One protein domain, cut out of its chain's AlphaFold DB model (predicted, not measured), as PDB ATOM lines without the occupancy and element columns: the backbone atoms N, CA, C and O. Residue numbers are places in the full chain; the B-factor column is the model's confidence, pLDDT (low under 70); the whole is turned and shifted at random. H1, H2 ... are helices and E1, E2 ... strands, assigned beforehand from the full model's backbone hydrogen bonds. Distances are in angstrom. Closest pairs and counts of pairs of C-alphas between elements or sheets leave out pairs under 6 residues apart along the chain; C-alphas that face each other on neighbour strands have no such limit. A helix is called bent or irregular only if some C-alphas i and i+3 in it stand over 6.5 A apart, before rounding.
ATOM      1  N   GLY A  23      23.996   8.514  47.697       50.75
ATOM      2  CA  GLY A  23      24.085   8.859  46.274       50.75
ATOM      3  C   GLY A  23      23.996  10.347  45.946       50.75
ATOM      4  O   GLY A  23      24.720  10.822  45.083       50.75
ATOM      5  N   GLY A  24      23.190  11.132  46.671       61.81
ATOM      6  CA  GLY A  24      23.030  12.559  46.353       61.81
ATOM      7  C   GLY A  24      24.266  13.418  46.652       61.81
ATOM      8  O   GLY A  24      24.511  14.398  45.958       61.81
ATOM      9  N   LYS A  25      25.045  13.071  47.687       72.62
ATOM     10  CA  LYS A  25      26.293  13.784  48.016       72.62
ATOM     11  C   LYS A  25      27.487  13.219  47.256       72.62
ATOM     12  O   LYS A  25      28.367  13.982  46.881       72.62
ATOM     13  N   ALA A  26      27.515  11.902  47.056       82.19
ATOM     14  CA  ALA A  26      28.572  11.246  46.301       82.19
ATOM     15  C   ALA A  26      28.552  11.671  44.825       82.19
ATOM     16  O   ALA A  26      29.605  11.984  44.277       82.19
ATOM     17  N   LEU A  27      27.361  11.774  44.221       84.75
ATOM     18  CA  LEU A  27      27.213  12.261  42.854       84.75
ATOM     19  C   LEU A  27      27.629  13.729  42.722       84.75
ATOM     20  O   LEU A  27      28.419  14.029  41.842       84.75
ATOM     21  N   ASP A  28      27.161  14.633  43.592       85.50
ATOM     22  CA  ASP A  28      27.538  16.058  43.503       85.50
ATOM     23  C   ASP A  28      29.053  16.270  43.674       85.50
ATOM     24  O   ASP A  28      29.649  17.082  42.970       85.50
ATOM     25  N   GLU A  29      29.702  15.490  44.544       87.69
ATOM     26  CA  GLU A  29      31.159  15.504  44.682       87.69
ATOM     27  C   GLU A  29      31.863  14.962  43.428       87.69
ATOM     28  O   GLU A  29      32.821  15.571  42.955       87.69
ATOM     29  N   ALA A  30      31.375  13.860  42.849       88.19
ATOM     30  CA  ALA A  30      31.903  13.323  41.597       88.19
ATOM     31  C   ALA A  30      31.724  14.311  40.432       88.19
ATOM     32  O   ALA A  30      32.654  14.518  39.657       88.19
ATOM     33  N   GLU A  31      30.571  14.974  40.338       89.69
ATOM     34  CA  GLU A  31      30.285  16.027  39.359       89.69
ATOM     35  C   GLU A  31      31.230  17.225  39.523       89.69
ATOM     36  O   GLU A  31      31.790  17.733  38.547       89.69
ATOM     37  N   ARG A  32      31.480  17.644  40.769       89.25
ATOM     38  CA  ARG A  32      32.433  18.710  41.099       89.25
ATOM     39  C   ARG A  32      33.862  18.338  40.706       89.25
ATOM     40  O   ARG A  32      34.569  19.178  40.153       89.25
ATOM     41  N   ILE A  33      34.290  17.104  40.986       91.06
ATOM     42  CA  ILE A  33      35.618  16.584  40.617       91.06
ATOM     43  C   ILE A  33      35.756  16.486  39.093       91.06
ATOM     44  O   ILE A  33      36.774  16.899  38.542       91.06
ATOM     45  N   ALA A  34      34.733  15.964  38.415       89.19
ATOM     46  CA  ALA A  34      34.701  15.836  36.963       89.19
ATOM     47  C   ALA A  34      34.590  17.194  36.248       89.19
ATOM     48  O   ALA A  34      34.933  17.302  35.072       89.19
ATOM     49  N   GLY A  35      34.110  18.230  36.942       90.19
ATOM     50  CA  GLY A  35      33.836  19.543  36.362       90.19
ATOM     51  C   GLY A  35      32.596  19.559  35.462       90.19
ATOM     52  O   GLY A  35      32.424  20.491  34.673       90.19
ATOM     53  N   VAL A  36      31.723  18.553  35.570       88.50
ATOM     54  CA  VAL A  36      30.519  18.389  34.739       88.50
ATOM     55  C   VAL A  36      29.325  17.915  35.564       88.50
ATOM     56  O   VAL A  36      29.490  17.207  36.549       88.50
ATOM     57  N   ARG A  37      28.107  18.272  35.148       86.00
ATOM     58  CA  ARG A  37      26.867  17.668  35.660       86.00
ATOM     59  C   ARG A  37      26.583  16.362  34.922       86.00
ATOM     60  O   ARG A  37      26.727  16.305  33.698       86.00
ATOM     61  N   SER A  38      26.139  15.342  35.652       82.94
ATOM     62  CA  SER A  38      25.754  14.056  35.079       82.94
ATOM     63  C   SER A  38      24.588  14.241  34.112       82.94
ATOM     64  O   SER A  38      23.572  14.859  34.439       82.94
ATOM     65  N   ARG A  39      24.719  13.694  32.902       70.88
ATOM     66  CA  ARG A  39      23.668  13.769  31.873       70.88
ATOM     67  C   ARG A  39      22.540  12.759  32.051       70.88
ATOM     68  O   ARG A  39      21.484  12.941  31.446       70.88
ATOM     69  N   ALA A  40      22.768  11.711  32.834       68.94
ATOM     70  CA  ALA A  40      21.788  10.673  33.110       68.94
ATOM     71  C   ALA A  40      21.487  10.618  34.608       68.94
ATOM     72  O   ALA A  40      22.384  10.752  35.447       68.94
ATOM     73  N   GLY A  41      20.206  10.428  34.921       60.28
ATOM     74  CA  GLY A  41      19.776  10.056  36.259       60.28
ATOM     75  C   GLY A  41      20.097   8.586  36.459       60.28
ATOM     76  O   GLY A  41      19.409   7.734  35.909       60.28
ATOM     77  N   HIS A  42      21.156   8.312  37.208       59.81
ATOM     78  CA  HIS A  42      21.438   6.965  37.679       59.81
ATOM     79  C   HIS A  42      20.645   6.682  38.957       59.81
ATOM     80  O   HIS A  42      20.242   7.612  39.664       59.81
ATOM     81  N   ASP A  43      20.422   5.402  39.257       59.62
ATOM     82  CA  ASP A  43      19.799   4.995  40.515       59.62
ATOM     83  C   ASP A  43      20.560   5.568  41.720       59.62
ATOM     84  O   ASP A  43      21.767   5.801  41.665       59.62
ATOM     85  N   ALA A  44      19.866   5.773  42.843       60.00
ATOM     86  CA  ALA A  44      20.444   6.406  44.036       60.00
ATOM     87  C   ALA A  44      21.636   5.640  44.652       60.00
ATOM     88  O   ALA A  44      22.388   6.218  45.434       60.00
ATOM     89  N   GLU A  45      21.804   4.365  44.299       68.50
ATOM     90  CA  GLU A  45      22.919   3.508  44.719       68.50
ATOM     91  C   GLU A  45      24.019   3.392  43.647       68.50
ATOM     92  O   GLU A  45      25.019   2.707  43.855       68.50
ATOM     93  N   SER A  46      23.849   4.040  42.492       77.44
ATOM     94  CA  SER A  46      24.834   4.009  41.416       77.44
ATOM     95  C   SER A  46      26.078   4.804  41.786       77.44
ATOM     96  O   SER A  46      26.012   5.901  42.346       77.44
ATOM     97  N   THR A  47      27.224   4.249  41.418       87.75
ATOM     98  CA  THR A  47      28.538   4.885  41.529       87.75
ATOM     99  C   THR A  47      29.038   5.376  40.175       87.75
ATOM    100  O   THR A  47      30.240   5.561  40.000       87.75
ATOM    101  N   ILE A  48      28.132   5.566  39.212       88.31
ATOM    102  CA  ILE A  48      28.433   5.955  37.835       88.31
ATOM    103  C   ILE A  48      28.006   7.405  37.597       88.31
ATOM    104  O   ILE A  48      26.909   7.824  37.967       88.31
ATOM    105  N   ILE A  49      28.872   8.166  36.932       87.75
ATOM    106  CA  ILE A  49      28.603   9.506  36.416       87.75
ATOM    107  C   ILE A  49      28.675   9.491  34.885       87.75
ATOM    108  O   ILE A  49      29.662   9.051  34.293       87.75
ATOM    109  N   SER A  50      27.638  10.015  34.228       91.25
ATOM    110  CA  SER A  50      27.630  10.205  32.772       91.25
ATOM    111  C   SER A  50      28.206  11.574  32.429       91.25
ATOM    112  O   SER A  50      27.491  12.581  32.439       91.25
ATOM    113  N   VAL A  51      29.506  11.614  32.144       91.75
ATOM    114  CA  VAL A  51      30.289  12.857  32.040       91.75
ATOM    115  C   VAL A  51      30.075  13.614  30.731       91.75
ATOM    116  O   VAL A  51      30.196  14.837  30.688       91.75
ATOM    117  N   CYS A  52      29.731  12.916  29.650       90.06
ATOM    118  CA  CYS A  52      29.355  13.551  28.390       90.06
ATOM    119  C   CYS A  52      28.460  12.645  27.542       90.06
ATOM    120  O   CYS A  52      28.288  11.459  27.819       90.06
ATOM    121  N   ILE A  53      27.888  13.232  26.493       88.12
ATOM    122  CA  ILE A  53      27.302  12.499  25.379       88.12
ATOM    123  C   ILE A  53      28.143  12.745  24.135       88.12
ATOM    124  O   ILE A  53      28.535  13.882  23.858       88.12
ATOM    125  N   ILE A  54      28.385  11.697  23.366       85.81
ATOM    126  CA  ILE A  54      29.033  11.796  22.065       85.81
ATOM    127  C   ILE A  54      28.074  11.335  20.977       85.81
ATOM    128  O   ILE A  54      27.175  10.516  21.190       85.81
ATOM    129  N   ARG A  55      28.274  11.868  19.778       79.06
ATOM    130  CA  ARG A  55      27.695  11.305  18.565       79.06
ATOM    131  C   ARG A  55      28.795  10.510  17.894       79.06
ATOM    132  O   ARG A  55      29.724  11.095  17.347       79.06
ATOM    133  N   LEU A  56      28.690   9.188  17.967       68.19
ATOM    134  CA  LEU A  56      29.454   8.349  17.059       68.19
ATOM    135  C   LEU A  56      28.942   8.647  15.638       68.19
ATOM    136  O   LEU A  56      27.728   8.797  15.459       68.19
ATOM    137  N   PRO A  57      29.828   8.848  14.652       54.41
ATOM    138  CA  PRO A  57      29.399   9.144  13.294       54.41
ATOM    139  C   PRO A  57      28.566   7.972  12.758       54.41
ATOM    140  O   PRO A  57      29.062   6.854  12.656       54.41
ATOM    141  N   PHE A  58      27.298   8.229  12.421       47.69
ATOM    142  CA  PHE A  58      26.455   7.247  11.738       47.69
ATOM    143  C   PHE A  58      27.039   6.943  10.351       47.69
ATOM    144  O   PHE A  58      27.454   7.851   9.628       47.69
ATOM    145  N   SER A  59      27.027   5.665   9.964       45.06
ATOM    146  CA  SER A  59      27.583   5.124   8.710       45.06
ATOM    147  C   SER A  59      26.843   5.560   7.417       45.06
ATOM    148  O   SER A  59      26.743   4.777   6.472       45.06
ATOM    149  N   ALA A  60      26.324   6.786   7.318       41.94
ATOM    150  CA  ALA A  60      25.537   7.207   6.153       41.94
ATOM    151  C   ALA A  60      26.308   8.062   5.122       41.94
ATOM    152  O   ALA A  60      26.063   7.907   3.928       41.94
ATOM    153  N   ASP A  61      27.282   8.898   5.526       42.59
ATOM    154  CA  ASP A  61      27.634  10.072   4.690       42.59
ATOM    155  C   ASP A  61      29.130  10.257   4.339       42.59
ATOM    156  O   ASP A  61      29.546  11.322   3.880       42.59
ATOM    157  N   GLY A  62      29.969   9.228   4.491       38.38
ATOM    158  CA  GLY A  62      31.242   9.157   3.748       38.38
ATOM    159  C   GLY A  62      32.334  10.192   4.077       38.38
ATOM    160  O   GLY A  62      33.205  10.428   3.240       38.38
ATOM    161  N   LYS A  63      32.362  10.778   5.278       41.44
ATOM    162  CA  LYS A  63      33.555  11.482   5.789       41.44
ATOM    163  C   LYS A  63      34.006  10.852   7.098       41.44
ATOM    164  O   LYS A  63      33.474  11.156   8.159       41.44
ATOM    165  N   TRP A  64      34.961   9.938   6.987       49.56
ATOM    166  CA  TRP A  64      35.460   9.146   8.101       49.56
ATOM    167  C   TRP A  64      36.606   9.850   8.833       49.56
ATOM    168  O   TRP A  64      37.584  10.268   8.215       49.56
ATOM    169  N   ILE A  65      36.477   9.907  10.160       51.38
ATOM    170  CA  ILE A  65      37.586   9.604  11.071       51.38
ATOM    171  C   ILE A  65      37.927   8.129  10.824       51.38
ATOM    172  O   ILE A  65      37.017   7.315  10.756       51.38
ATOM    173  N   ASP A  66      39.196   7.819  10.594       54.94
ATOM    174  CA  ASP A  66      39.755   6.572  10.048       54.94
ATOM    175  C   ASP A  66      39.013   5.256  10.442       54.94
ATOM    176  O   ASP A  66      39.346   4.588  11.424       54.94
ATOM    177  N   ARG A  67      37.981   4.884   9.655       52.53
ATOM    178  CA  ARG A  67      37.119   3.683   9.819       52.53
ATOM    179  C   ARG A  67      37.927   2.426  10.054       52.53
ATOM    180  O   ARG A  67      37.613   1.603  10.914       52.53
ATOM    181  N   ASP A  68      38.931   2.277   9.203       54.34
ATOM    182  CA  ASP A  68      39.740   1.084   9.099       54.34
ATOM    183  C   ASP A  68      40.638   0.972  10.323       54.34
ATOM    184  O   ASP A  68      40.801  -0.122  10.857       54.34
ATOM    185  N   LEU A  69      41.129   2.098  10.848       57.38
ATOM    186  CA  LEU A  69      41.874   2.128  12.100       57.38
ATOM    187  C   LEU A  69      41.038   1.593  13.268       57.38
ATOM    188  O   LEU A  69      41.580   0.893  14.123       57.38
ATOM    189  N   TRP A  70      39.740   1.912  13.320       57.56
ATOM    190  CA  TRP A  70      38.833   1.524  14.408       57.56
ATOM    191  C   TRP A  70      38.370   0.070  14.330       57.56
ATOM    192  O   TRP A  70      38.277  -0.596  15.367       57.56
ATOM    193  N   LEU A  71      38.172  -0.444  13.115       58.41
ATOM    194  CA  LEU A  71      37.803  -1.838  12.872       58.41
ATOM    195  C   LEU A  71      38.995  -2.811  12.953       58.41
ATOM    196  O   LEU A  71      38.791  -3.979  13.266       58.41
ATOM    197  N   GLN A  72      40.236  -2.352  12.747       56.53
ATOM    198  CA  GLN A  72      41.441  -3.198  12.837       56.53
ATOM    199  C   GLN A  72      41.714  -3.771  14.242       56.53
ATOM    200  O   GLN A  72      42.344  -4.820  14.354       56.53
ATOM    201  N   ASP A  73      41.211  -3.132  15.307       54.50
ATOM    202  CA  ASP A  73      41.345  -3.613  16.697       54.50
ATOM    203  C   ASP A  73      40.207  -4.559  17.130       54.50
ATOM    204  O   ASP A  73      40.135  -4.955  18.302       54.50
ATOM    205  N   LEU A  74      39.279  -4.916  16.235       55.22
ATOM    206  CA  LEU A  74      38.245  -5.905  16.538       55.22
ATOM    207  C   LEU A  74      38.816  -7.319  16.419       55.22
ATOM    208  O   LEU A  74      39.116  -7.805  15.332       55.22
ATOM    209  N   GLN A  75      38.925  -8.007  17.555       53.28
ATOM    210  CA  GLN A  75      39.092  -9.457  17.556       53.28
ATOM    211  C   GLN A  75      37.788 -10.114  17.089       53.28
ATOM    212  O   GLN A  75      36.690  -9.674  17.435       53.28
ATOM    213  N   ALA A  76      37.911 -11.164  16.276       43.31
ATOM    214  CA  ALA A  76      36.768 -11.901  15.755       43.31
ATOM    215  C   ALA A  76      35.913 -12.470  16.907       43.31
ATOM    216  O   ALA A  76      36.395 -13.312  17.663       43.31
ATOM    217  N   GLY A  77      34.651 -12.031  17.012       52.41
ATOM    218  CA  GLY A  77      33.643 -12.617  17.911       52.41
ATOM    219  C   GLY A  77      33.001 -11.693  18.958       52.41
ATOM    220  O   GLY A  77      32.098 -12.154  19.648       52.41
ATOM    221  N   ASP A  78      33.407 -10.424  19.073       52.69
ATOM    222  CA  ASP A  78      33.031  -9.557  20.214       52.69
ATOM    223  C   ASP A  78      31.741  -8.713  20.040       52.69
ATOM    224  O   ASP A  78      31.243  -8.149  21.017       52.69
ATOM    225  N   ALA A  79      31.167  -8.607  18.833       52.56
ATOM    226  CA  ALA A  79      30.022  -7.723  18.582       52.56
ATOM    227  C   ALA A  79      29.005  -8.303  17.585       52.56
ATOM    228  O   ALA A  79      29.373  -8.830  16.537       52.56
ATOM    229  N   THR A  80      27.713  -8.179  17.910       57.22
ATOM    230  CA  THR A  80      26.583  -8.576  17.045       57.22
ATOM    231  C   THR A  80      26.157  -7.478  16.067       57.22
ATOM    232  O   THR A  80      25.341  -7.739  15.188       57.22
ATOM    233  N   ASP A  81      26.681  -6.263  16.242       67.56
ATOM    234  CA  ASP A  81      26.356  -5.064  15.473       67.56
ATOM    235  C   ASP A  81      27.584  -4.133  15.374       67.56
ATOM    236  O   ASP A  81      28.383  -4.050  16.316       67.56
ATOM    237  N   GLU A  82      27.757  -3.463  14.231       64.06
ATOM    238  CA  GLU A  82      28.949  -2.658  13.908       64.06
ATOM    239  C   GLU A  82      29.138  -1.466  14.860       64.06
ATOM    240  O   GLU A  82      30.269  -1.172  15.258       64.06
ATOM    241  N   ASP A  83      28.050  -0.825  15.300       65.38
ATOM    242  CA  ASP A  83      28.120   0.337  16.193       65.38
ATOM    243  C   ASP A  83      28.625  -0.069  17.586       65.38
ATOM    244  O   ASP A  83      29.424   0.637  18.212       65.38
ATOM    245  N   SER A  84      28.233  -1.261  18.048       68.12
ATOM    246  CA  SER A  84      28.729  -1.845  19.303       68.12
ATOM    247  C   SER A  84      30.223  -2.173  19.218       68.12
ATOM    248  O   SER A  84      30.973  -1.962  20.174       68.12
ATOM    249  N   ALA A  85      30.669  -2.641  18.053       71.88
ATOM    250  CA  ALA A  85      32.057  -2.984  17.774       71.88
ATOM    251  C   ALA A  85      32.964  -1.734  17.801       71.88
ATOM    252  O   ALA A  85      34.027  -1.726  18.434       71.88
ATOM    253  N   ILE A  86      32.505  -0.646  17.175       72.12
ATOM    254  CA  ILE A  86      33.189   0.653  17.162       72.12
ATOM    255  C   ILE A  86      33.261   1.239  18.576       72.12
ATOM    256  O   ILE A  86      34.341   1.643  19.015       72.12
ATOM    257  N   ALA A  87      32.150   1.232  19.321       73.88
ATOM    258  CA  ALA A  87      32.112   1.733  20.694       73.88
ATOM    259  C   ALA A  87      33.081   0.972  21.615       73.88
ATOM    260  O   ALA A  87      33.805   1.590  22.398       73.88
ATOM    261  N   GLN A  88      33.163  -0.357  21.490       77.94
ATOM    262  CA  GLN A  88      34.116  -1.168  22.253       77.94
ATOM    263  C   GLN A  88      35.576  -0.885  21.874       77.94
ATOM    264  O   GLN A  88      36.427  -0.767  22.758       77.94
ATOM    265  N   SER A  89      35.885  -0.763  20.581       80.25
ATOM    266  CA  SER A  89      37.238  -0.447  20.101       80.25
ATOM    267  C   SER A  89      37.705   0.926  20.600       80.25
ATOM    268  O   SER A  89      38.798   1.054  21.164       80.25
ATOM    269  N   LEU A  90      36.834   1.934  20.486       81.25
ATOM    270  CA  LEU A  90      37.068   3.288  20.982       81.25
ATOM    271  C   LEU A  90      37.260   3.301  22.503       81.25
ATOM    272  O   LEU A  90      38.238   3.860  23.003       81.25
ATOM    273  N   ARG A  91      36.381   2.606  23.239       86.81
ATOM    274  CA  ARG A  91      36.502   2.414  24.688       86.81
ATOM    275  C   ARG A  91      37.865   1.837  25.049       86.81
ATOM    276  O   ARG A  91      38.530   2.400  25.909       86.81
ATOM    277  N   ARG A  92      38.307   0.748  24.404       85.75
ATOM    278  CA  ARG A  92      39.598   0.099  24.707       85.75
ATOM    279  C   ARG A  92      40.777   1.055  24.522       85.75
ATOM    280  O   ARG A  92      41.639   1.122  25.399       85.75
ATOM    281  N   ARG A  93      40.812   1.806  23.417       84.88
ATOM    282  CA  ARG A  93      41.884   2.779  23.142       84.88
ATOM    283  C   ARG A  93      41.915   3.898  24.164       84.88
ATOM    284  O   ARG A  93      42.964   4.151  24.756       84.88
ATOM    285  N   ILE A  94      40.770   4.537  24.385       89.62
ATOM    286  CA  ILE A  94      40.671   5.677  25.291       89.62
ATOM    287  C   ILE A  94      40.939   5.231  26.726       89.62
ATOM    288  O   ILE A  94      41.783   5.835  27.381       89.62
ATOM    289  N   ALA A  95      40.315   4.142  27.187       90.38
ATOM    290  CA  ALA A  95      40.520   3.595  28.529       90.38
ATOM    291  C   ALA A  95      42.002   3.306  28.792       90.38
ATOM    292  O   ALA A  95      42.547   3.751  29.801       90.38
ATOM    293  N   LYS A  96      42.691   2.659  27.842       89.62
ATOM    294  CA  LYS A  96      44.138   2.419  27.928       89.62
ATOM    295  C   LYS A  96      44.944   3.721  27.950       89.62
ATOM    296  O   LYS A  96      45.907   3.818  28.704       89.62
ATOM    297  N   GLY A  97      44.568   4.705  27.133       88.88
ATOM    298  CA  GLY A  97      45.257   5.993  27.036       88.88
ATOM    299  C   GLY A  97      45.127   6.862  28.288       88.88
ATOM    300  O   GLY A  97      46.074   7.561  28.638       88.88
ATOM    301  N   ILE A  98      43.982   6.798  28.974       91.81
ATOM    302  CA  ILE A  98      43.714   7.580  30.192       91.81
ATOM    303  C   ILE A  98      43.919   6.777  31.486       91.81
ATOM    304  O   ILE A  98      43.791   7.339  32.568       91.81
ATOM    305  N   GLY A  99      44.231   5.481  31.384       90.94
ATOM    306  CA  GLY A  99      44.390   4.584  32.533       90.94
ATOM    307  C   GLY A  99      43.082   4.257  33.259       90.94
ATOM    308  O   GLY A  99      43.116   3.964  34.448       90.94
ATOM    309  N   SER A 100      41.944   4.328  32.567       92.75
ATOM    310  CA  SER A 100      40.627   4.046  33.145       92.75
ATOM    311  C   SER A 100      40.301   2.556  33.088       92.75
ATOM    312  O   SER A 100      40.556   1.881  32.087       92.75
ATOM    313  N   THR A 101      39.687   2.057  34.157       92.94
ATOM    314  CA  THR A 101      39.119   0.705  34.242       92.94
ATOM    315  C   THR A 101      37.591   0.702  34.206       92.94
ATOM    316  O   THR A 101      36.997  -0.317  33.854       92.94
ATOM    317  N   SER A 102      36.962   1.845  34.507       91.88
ATOM    318  CA  SER A 102      35.504   1.996  34.600       91.88
ATOM    319  C   SER A 102      34.847   2.695  33.406       91.88
ATOM    320  O   SER A 102      33.627   2.816  33.380       91.88
ATOM    321  N   LEU A 103      35.626   3.162  32.424       92.75
ATOM    322  CA  LEU A 103      35.099   3.847  31.244       92.75
ATOM    323  C   LEU A 103      34.121   2.952  30.492       92.75
ATOM    324  O   LEU A 103      34.486   1.851  30.081       92.75
ATOM    325  N   GLU A 104      32.921   3.453  30.234       90.44
ATOM    326  CA  GLU A 104      31.883   2.752  29.484       90.44
ATOM    327  C   GLU A 104      31.212   3.671  28.465       90.44
ATOM    328  O   GLU A 104      31.141   4.887  28.636       90.44
ATOM    329  N   PHE A 105      30.748   3.063  27.375       87.88
ATOM    330  CA  PHE A 105      30.050   3.726  26.281       87.88
ATOM    331  C   PHE A 105      28.679   3.078  26.180       87.88
ATOM    332  O   PHE A 105      28.559   1.938  25.734       87.88
ATOM    333  N   GLU A 106      27.657   3.795  26.624       83.75
ATOM    334  CA  GLU A 106      26.293   3.295  26.715       83.75
ATOM    335  C   GLU A 106      25.430   3.940  25.620       83.75
ATOM    336  O   GLU A 106      25.235   5.162  25.613       83.75
ATOM    337  N   PRO A 107      24.924   3.161  24.650       77.75
ATOM    338  CA  PRO A 107      24.017   3.680  23.635       77.75
ATOM    339  C   PRO A 107      22.722   4.220  24.255       77.75
ATOM    340  O   PRO A 107      22.070   3.557  25.055       77.75
ATOM    341  N   SER A 108      22.303   5.411  23.833       72.75
ATOM    342  CA  SER A 108      21.028   6.025  24.205       72.75
ATOM    343  C   SER A 108      20.310   6.567  22.967       72.75
ATOM    344  O   SER A 108      20.913   6.796  21.917       72.75
ATOM    345  N   SER A 109      19.019   6.876  23.092       68.62
ATOM    346  CA  SER A 109      18.235   7.494  22.008       68.62
ATOM    347  C   SER A 109      18.782   8.854  21.543       68.62
ATOM    348  O   SER A 109      18.488   9.306  20.437       68.62
ATOM    349  N   SER A 110      19.593   9.517  22.373       70.12
ATOM    350  CA  SER A 110      20.143  10.850  22.113       70.12
ATOM    351  C   SER A 110      21.619  10.855  21.687       70.12
ATOM    352  O   SER A 110      22.180  11.932  21.477       70.12
ATOM    353  N   GLY A 111      22.239   9.683  21.519       78.88
ATOM    354  CA  GLY A 111      23.676   9.502  21.275       78.88
ATOM    355  C   GLY A 111      24.275   8.472  22.233       78.88
ATOM    356  O   GLY A 111      23.542   7.752  22.901       78.88
ATOM    357  N   THR A 112      25.597   8.418  22.345       83.94
ATOM    358  CA  THR A 112      26.284   7.489  23.254       83.94
ATOM    359  C   THR A 112      26.695   8.231  24.518       83.94
ATOM    360  O   THR A 112      27.441   9.210  24.448       83.94
ATOM    361  N   LEU A 113      26.184   7.798  25.667       87.81
ATOM    362  CA  LEU A 113      26.625   8.286  26.967       87.81
ATOM    363  C   LEU A 113      28.010   7.721  27.263       87.81
ATOM    364  O   LEU A 113      28.268   6.539  27.037       87.81
ATOM    365  N   VAL A 114      28.894   8.577  27.759       90.94
ATOM    366  CA  VAL A 114      30.215   8.165  28.221       90.94
ATOM    367  C   VAL A 114      30.217   8.234  29.736       90.94
ATOM    368  O   VAL A 114      30.000   9.299  30.325       90.94
ATOM    369  N   ASN A 115      30.431   7.079  30.344       92.94
ATOM    370  CA  ASN A 115      30.254   6.835  31.763       92.94
ATOM    371  C   ASN A 115      31.614   6.570  32.420       92.94
ATOM    372  O   ASN A 115      32.474   5.912  31.835       92.94
ATOM    373  N   LEU A 116      31.790   7.074  33.638       92.75
ATOM    374  CA  LEU A 116      32.911   6.765  34.525       92.75
ATOM    375  C   LEU A 116      32.364   6.424  35.909       92.75
ATOM    376  O   LEU A 116      31.294   6.893  36.293       92.75
ATOM    377  N   SER A 117      33.117   5.655  36.686       93.31
ATOM    378  CA  SER A 117      32.858   5.553  38.120       93.31
ATOM    379  C   SER A 117      33.163   6.878  38.832       93.31
ATOM    380  O   SER A 117      33.980   7.678  38.369       93.31
ATOM    381  N   PHE A 118      32.558   7.104  39.997       91.00
ATOM    382  CA  PHE A 118      32.851   8.267  40.841       91.00
ATOM    383  C   PHE A 118      34.329   8.344  41.243       91.00
ATOM    384  O   PHE A 118      34.877   9.438  41.341       91.00
ATOM    385  N   GLU A 119      34.987   7.199  41.434       92.50
ATOM    386  CA  GLU A 119      36.415   7.130  41.774       92.50
ATOM    387  C   GLU A 119      37.303   7.635  40.629       92.50
ATOM    388  O   GLU A 119      38.337   8.260  40.859       92.50
ATOM    389  N   GLU A 120      36.870   7.416  39.387       94.81
ATOM    390  CA  GLU A 120      37.575   7.838  38.178       94.81
ATOM    391  C   GLU A 120      37.051   9.168  37.608       94.81
ATOM    392  O   GLU A 120      37.510   9.602  36.552       94.81
ATOM    393  N   ALA A 121      36.157   9.874  38.311       91.12
ATOM    394  CA  ALA A 121      35.600  11.159  37.874       91.12
ATOM    395  C   ALA A 121      36.690  12.190  37.506       91.12
ATOM    396  O   ALA A 121      36.537  12.960  36.553       91.12
ATOM    397  N   GLY A 122      37.837  12.154  38.196       91.56
ATOM    398  CA  GLY A 122      38.987  13.023  37.922       91.56
ATOM    399  C   GLY A 122      39.673  12.780  36.570       91.56
ATOM    400  O   GLY A 122      40.469  13.611  36.140       91.56
ATOM    401  N   LEU A 123      39.360  11.684  35.869       94.88
ATOM    402  CA  LEU A 123      39.867  11.397  34.523       94.88
ATOM    403  C   LEU A 123      39.120  12.162  33.421       94.88
ATOM    404  O   LEU A 123      39.548  12.123  32.268       94.88
ATOM    405  N   THR A 124      38.043  12.880  33.752       94.00
ATOM    406  CA  THR A 124      37.196  13.592  32.778       94.00
ATOM    407  C   THR A 124      37.980  14.528  31.840       94.00
ATOM    408  O   THR A 124      37.769  14.441  30.629       94.00
ATOM    409  N   PRO A 125      38.949  15.351  32.300       92.50
ATOM    410  CA  PRO A 125      39.755  16.173  31.390       92.50
ATOM    411  C   PRO A 125      40.596  15.344  30.405       92.50
ATOM    412  O   PRO A 125      40.673  15.670  29.221       92.50
ATOM    413  N   SER A 126      41.198  14.247  30.875       94.19
ATOM    414  CA  SER A 126      41.984  13.332  30.033       94.19
ATOM    415  C   SER A 126      41.105  12.607  29.020       94.19
ATOM    416  O   SER A 126      41.509  12.426  27.872       94.19
ATOM    417  N   LEU A 127      39.895  12.221  29.429       93.62
ATOM    418  CA  LEU A 127      38.885  11.632  28.558       93.62
ATOM    419  C   LEU A 127      38.479  12.607  27.447       93.62
ATOM    420  O   LEU A 127      38.452  12.211  26.286       93.62
ATOM    421  N   PHE A 128      38.217  13.875  27.768       92.69
ATOM    422  CA  PHE A 128      37.846  14.876  26.760       92.69
ATOM    423  C   PHE A 128      38.980  15.115  25.765       92.69
ATOM    424  O   PHE A 128      38.753  15.043  24.561       92.69
ATOM    425  N   ALA A 129      40.214  15.264  26.251       90.19
ATOM    426  CA  ALA A 129      41.378  15.389  25.379       90.19
ATOM    427  C   ALA A 129      41.593  14.144  24.495       90.19
ATOM    428  O   ALA A 129      42.064  14.259  23.365       90.19
ATOM    429  N   ALA A 130      41.276  12.944  24.994       90.00
ATOM    430  CA  ALA A 130      41.351  11.714  24.208       90.00
ATOM    431  C   ALA A 130      40.255  11.655  23.133       90.00
ATOM    432  O   ALA A 130      40.559  11.337  21.988       90.00
ATOM    433  N   LEU A 131      39.014  12.023  23.465       87.69
ATOM    434  CA  LEU A 131      37.912  12.104  22.501       87.69
ATOM    435  C   LEU A 131      38.210  13.117  21.387       87.69
ATOM    436  O   LEU A 131      38.037  12.801  20.214       87.69
ATOM    437  N   GLU A 132      38.741  14.293  21.729       86.44
ATOM    438  CA  GLU A 132      39.115  15.317  20.746       86.44
ATOM    439  C   GLU A 132      40.243  14.860  19.812       86.44
ATOM    440  O   GLU A 132      40.207  15.154  18.616       86.44
ATOM    441  N   LYS A 133      41.225  14.099  20.320       85.62
ATOM    442  CA  LYS A 133      42.279  13.480  19.489       85.62
ATOM    443  C   LYS A 133      41.718  12.467  18.497       85.62
ATOM    444  O   LYS A 133      42.233  12.365  17.388       85.62
ATOM    445  N   GLU A 134      40.663  11.762  18.888       78.69
ATOM    446  CA  GLU A 134      39.897  10.868  18.017       78.69
ATOM    447  C   GLU A 134      38.918  11.642  17.110       78.69
ATOM    448  O   GLU A 134      38.115  11.036  16.412       78.69
ATOM    449  N   GLY A 135      38.950  12.982  17.097       80.50
ATOM    450  CA  GLY A 135      38.074  13.819  16.272       80.50
ATOM    451  C   GLY A 135      36.624  13.891  16.764       80.50
ATOM    452  O   GLY A 135      35.750  14.365  16.036       80.50
ATOM    453  N   ILE A 136      36.348  13.434  17.987       83.44
ATOM    454  CA  ILE A 136      35.013  13.389  18.582       83.44
ATOM    455  C   ILE A 136      34.841  14.588  19.511       83.44
ATOM    456  O   ILE A 136      35.581  14.758  20.476       83.44
ATOM    457  N   THR A 137      33.818  15.404  19.263       85.00
ATOM    458  CA  THR A 137      33.477  16.525  20.148       85.00
ATOM    459  C   THR A 137      32.512  16.068  21.252       85.00
ATOM    460  O   THR A 137      31.380  15.687  20.937       85.00
ATOM    461  N   PRO A 138      32.907  16.109  22.541       87.38
ATOM    462  CA  PRO A 138      32.027  15.742  23.644       87.38
ATOM    463  C   PRO A 138      30.988  16.831  23.931       87.38
ATOM    464  O   PRO A 138      31.310  18.006  24.094       87.38
ATOM    465  N   GLY A 139      29.723  16.436  24.056       87.69
ATOM    466  CA  GLY A 139      28.652  17.295  24.553       87.69
ATOM    467  C   GLY A 139      28.444  17.105  26.055       87.69
ATOM    468  O   GLY A 139      27.903  16.083  26.478       87.69
ATOM    469  N   TYR A 140      28.797  18.093  26.870       89.56
ATOM    470  CA  TYR A 140      28.679  18.021  28.331       89.56
ATOM    471  C   TYR A 140      28.001  19.264  28.918       89.56
ATOM    472  O   TYR A 140      27.844  20.284  28.248       89.56
ATOM    473  N   ILE A 141      27.567  19.157  30.173       86.00
ATOM    474  CA  ILE A 141      27.023  20.275  30.948       86.00
ATOM    475  C   ILE A 141      28.094  20.637  31.979       86.00
ATOM    476  O   ILE A 141      28.421  19.776  32.792       86.00
ATOM    477  N   PRO A 142      28.676  21.847  31.964       86.50
ATOM    478  CA  PRO A 142      29.701  22.211  32.935       86.50
ATOM    479  C   PRO A 142      29.124  22.221  34.354       86.50
ATOM    480  O   PRO A 142      27.978  22.624  34.573       86.50
ATOM    481  N   TYR A 143      29.924  21.794  35.327       84.19
ATOM    482  CA  TYR A 143      29.561  21.936  36.729       84.19
ATOM    483  C   TYR A 143      29.608  23.415  37.111       84.19
ATOM    484  O   TYR A 143      30.654  24.056  37.028       84.19
TER     485      TYR A 143
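This is residues 23 to 143 of the 156 residues of an uncharacterized protein of Aspergillus homomorphus (strain CBS 101889) (UniProt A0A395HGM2). A small, twisted sheet of three strands has H4 packed over E1 and E3 and H3 over E2 on one of its faces, while H1 sits over E1 towards one end of the elongated domain and H2, with the long link of residues 55 to 66, makes the other end. After H4 the printed part folds back towards H1, and residues 141 to 142 pair with residues 36 to 37. The printed part has 121 residues with four named helices and three named strands, in the order H1 E1 H2 H3 E2 E3 H4; the sheet's order is E1 - E3 - E2, antiparallel throughout, and the class is mixed, helices and strands. It is compact, with a radius of gyration of the C-alphas of 14.5 A, and spans 43 by 28 by 27 A.

In the sheet, E1 is residues 48 to 54, 16.8 A long, E3 is residues 111 to 117, 19.6 A long, and E2 is residues 104 to 108, 12.5 A long. H3, residues 82 to 98, measures 24.2 A, and H4, residues 118 to 133, measures 23.9 A and ends with C-alpha 133 at (42.279, 13.480, 19.489). H1, residues 23 to 34, measures 15.8 A and begins with C-alpha 23 at (24.085, 8.859, 46.274). H2 is residues 67 to 71, 6.3 A long.

E3 is the inner strand of the sheet, which is only just strongly twisted, its C-alphas up to 4.4 A off the best plane. E1 and E3 are antiparallel, with N 49 and O 116 within hydrogen-bond range at 2.8 A. E2 and E3 form a hairpin, with N 106 and O 113 within range at 2.8 A. E1, H2 H3 and E2 make a split strand-helix-strand unit, two strands running the same way with E3 between them, and its crossover is right-handed. H4 is on the sheet at a height of 9.0 A, along the strands; it has a kink of 50 degrees near residue 125 and is irregular, C-alphas 119 and 122 being 7.5 A apart. H3 is on the same face at a height of 8.8 A. With residues 94 to 98 alone H3 touches H4, closest at the C-alphas of Ile 98 and Ser 126, 6.0 A, only just about perpendicular at 73 degrees. H1 is on the sheet over E1 at a height of 9.1 A, slantwise to the strands. It touches residues 118 to 125 of H4, closest at the C-alphas of Ala 34 and Ala 121, 4.8 A. H2 is not on the sheet; it touches H3, closest at the C-alphas of Trp 70 and Ser 89, 6.2 A, and is apart from H1 and H4. Every O i to N i+4 pair is within hydrogen-bond range in H2 and H3, against 7 of 8 in H1 and 7 of 12 in H4.

The two C-alphas farthest apart, those of Lys 25 and Gly 62, are 44.8 A apart. The printed part has no cut. The links H1 to E1 and E1 to H2 are long, with 13 and 12 residues. The mean pLDDT of the printed part is 76.9, and 38 residues are under 70, namely 23 to 24, 40 to 45, 56 to 84 and 109.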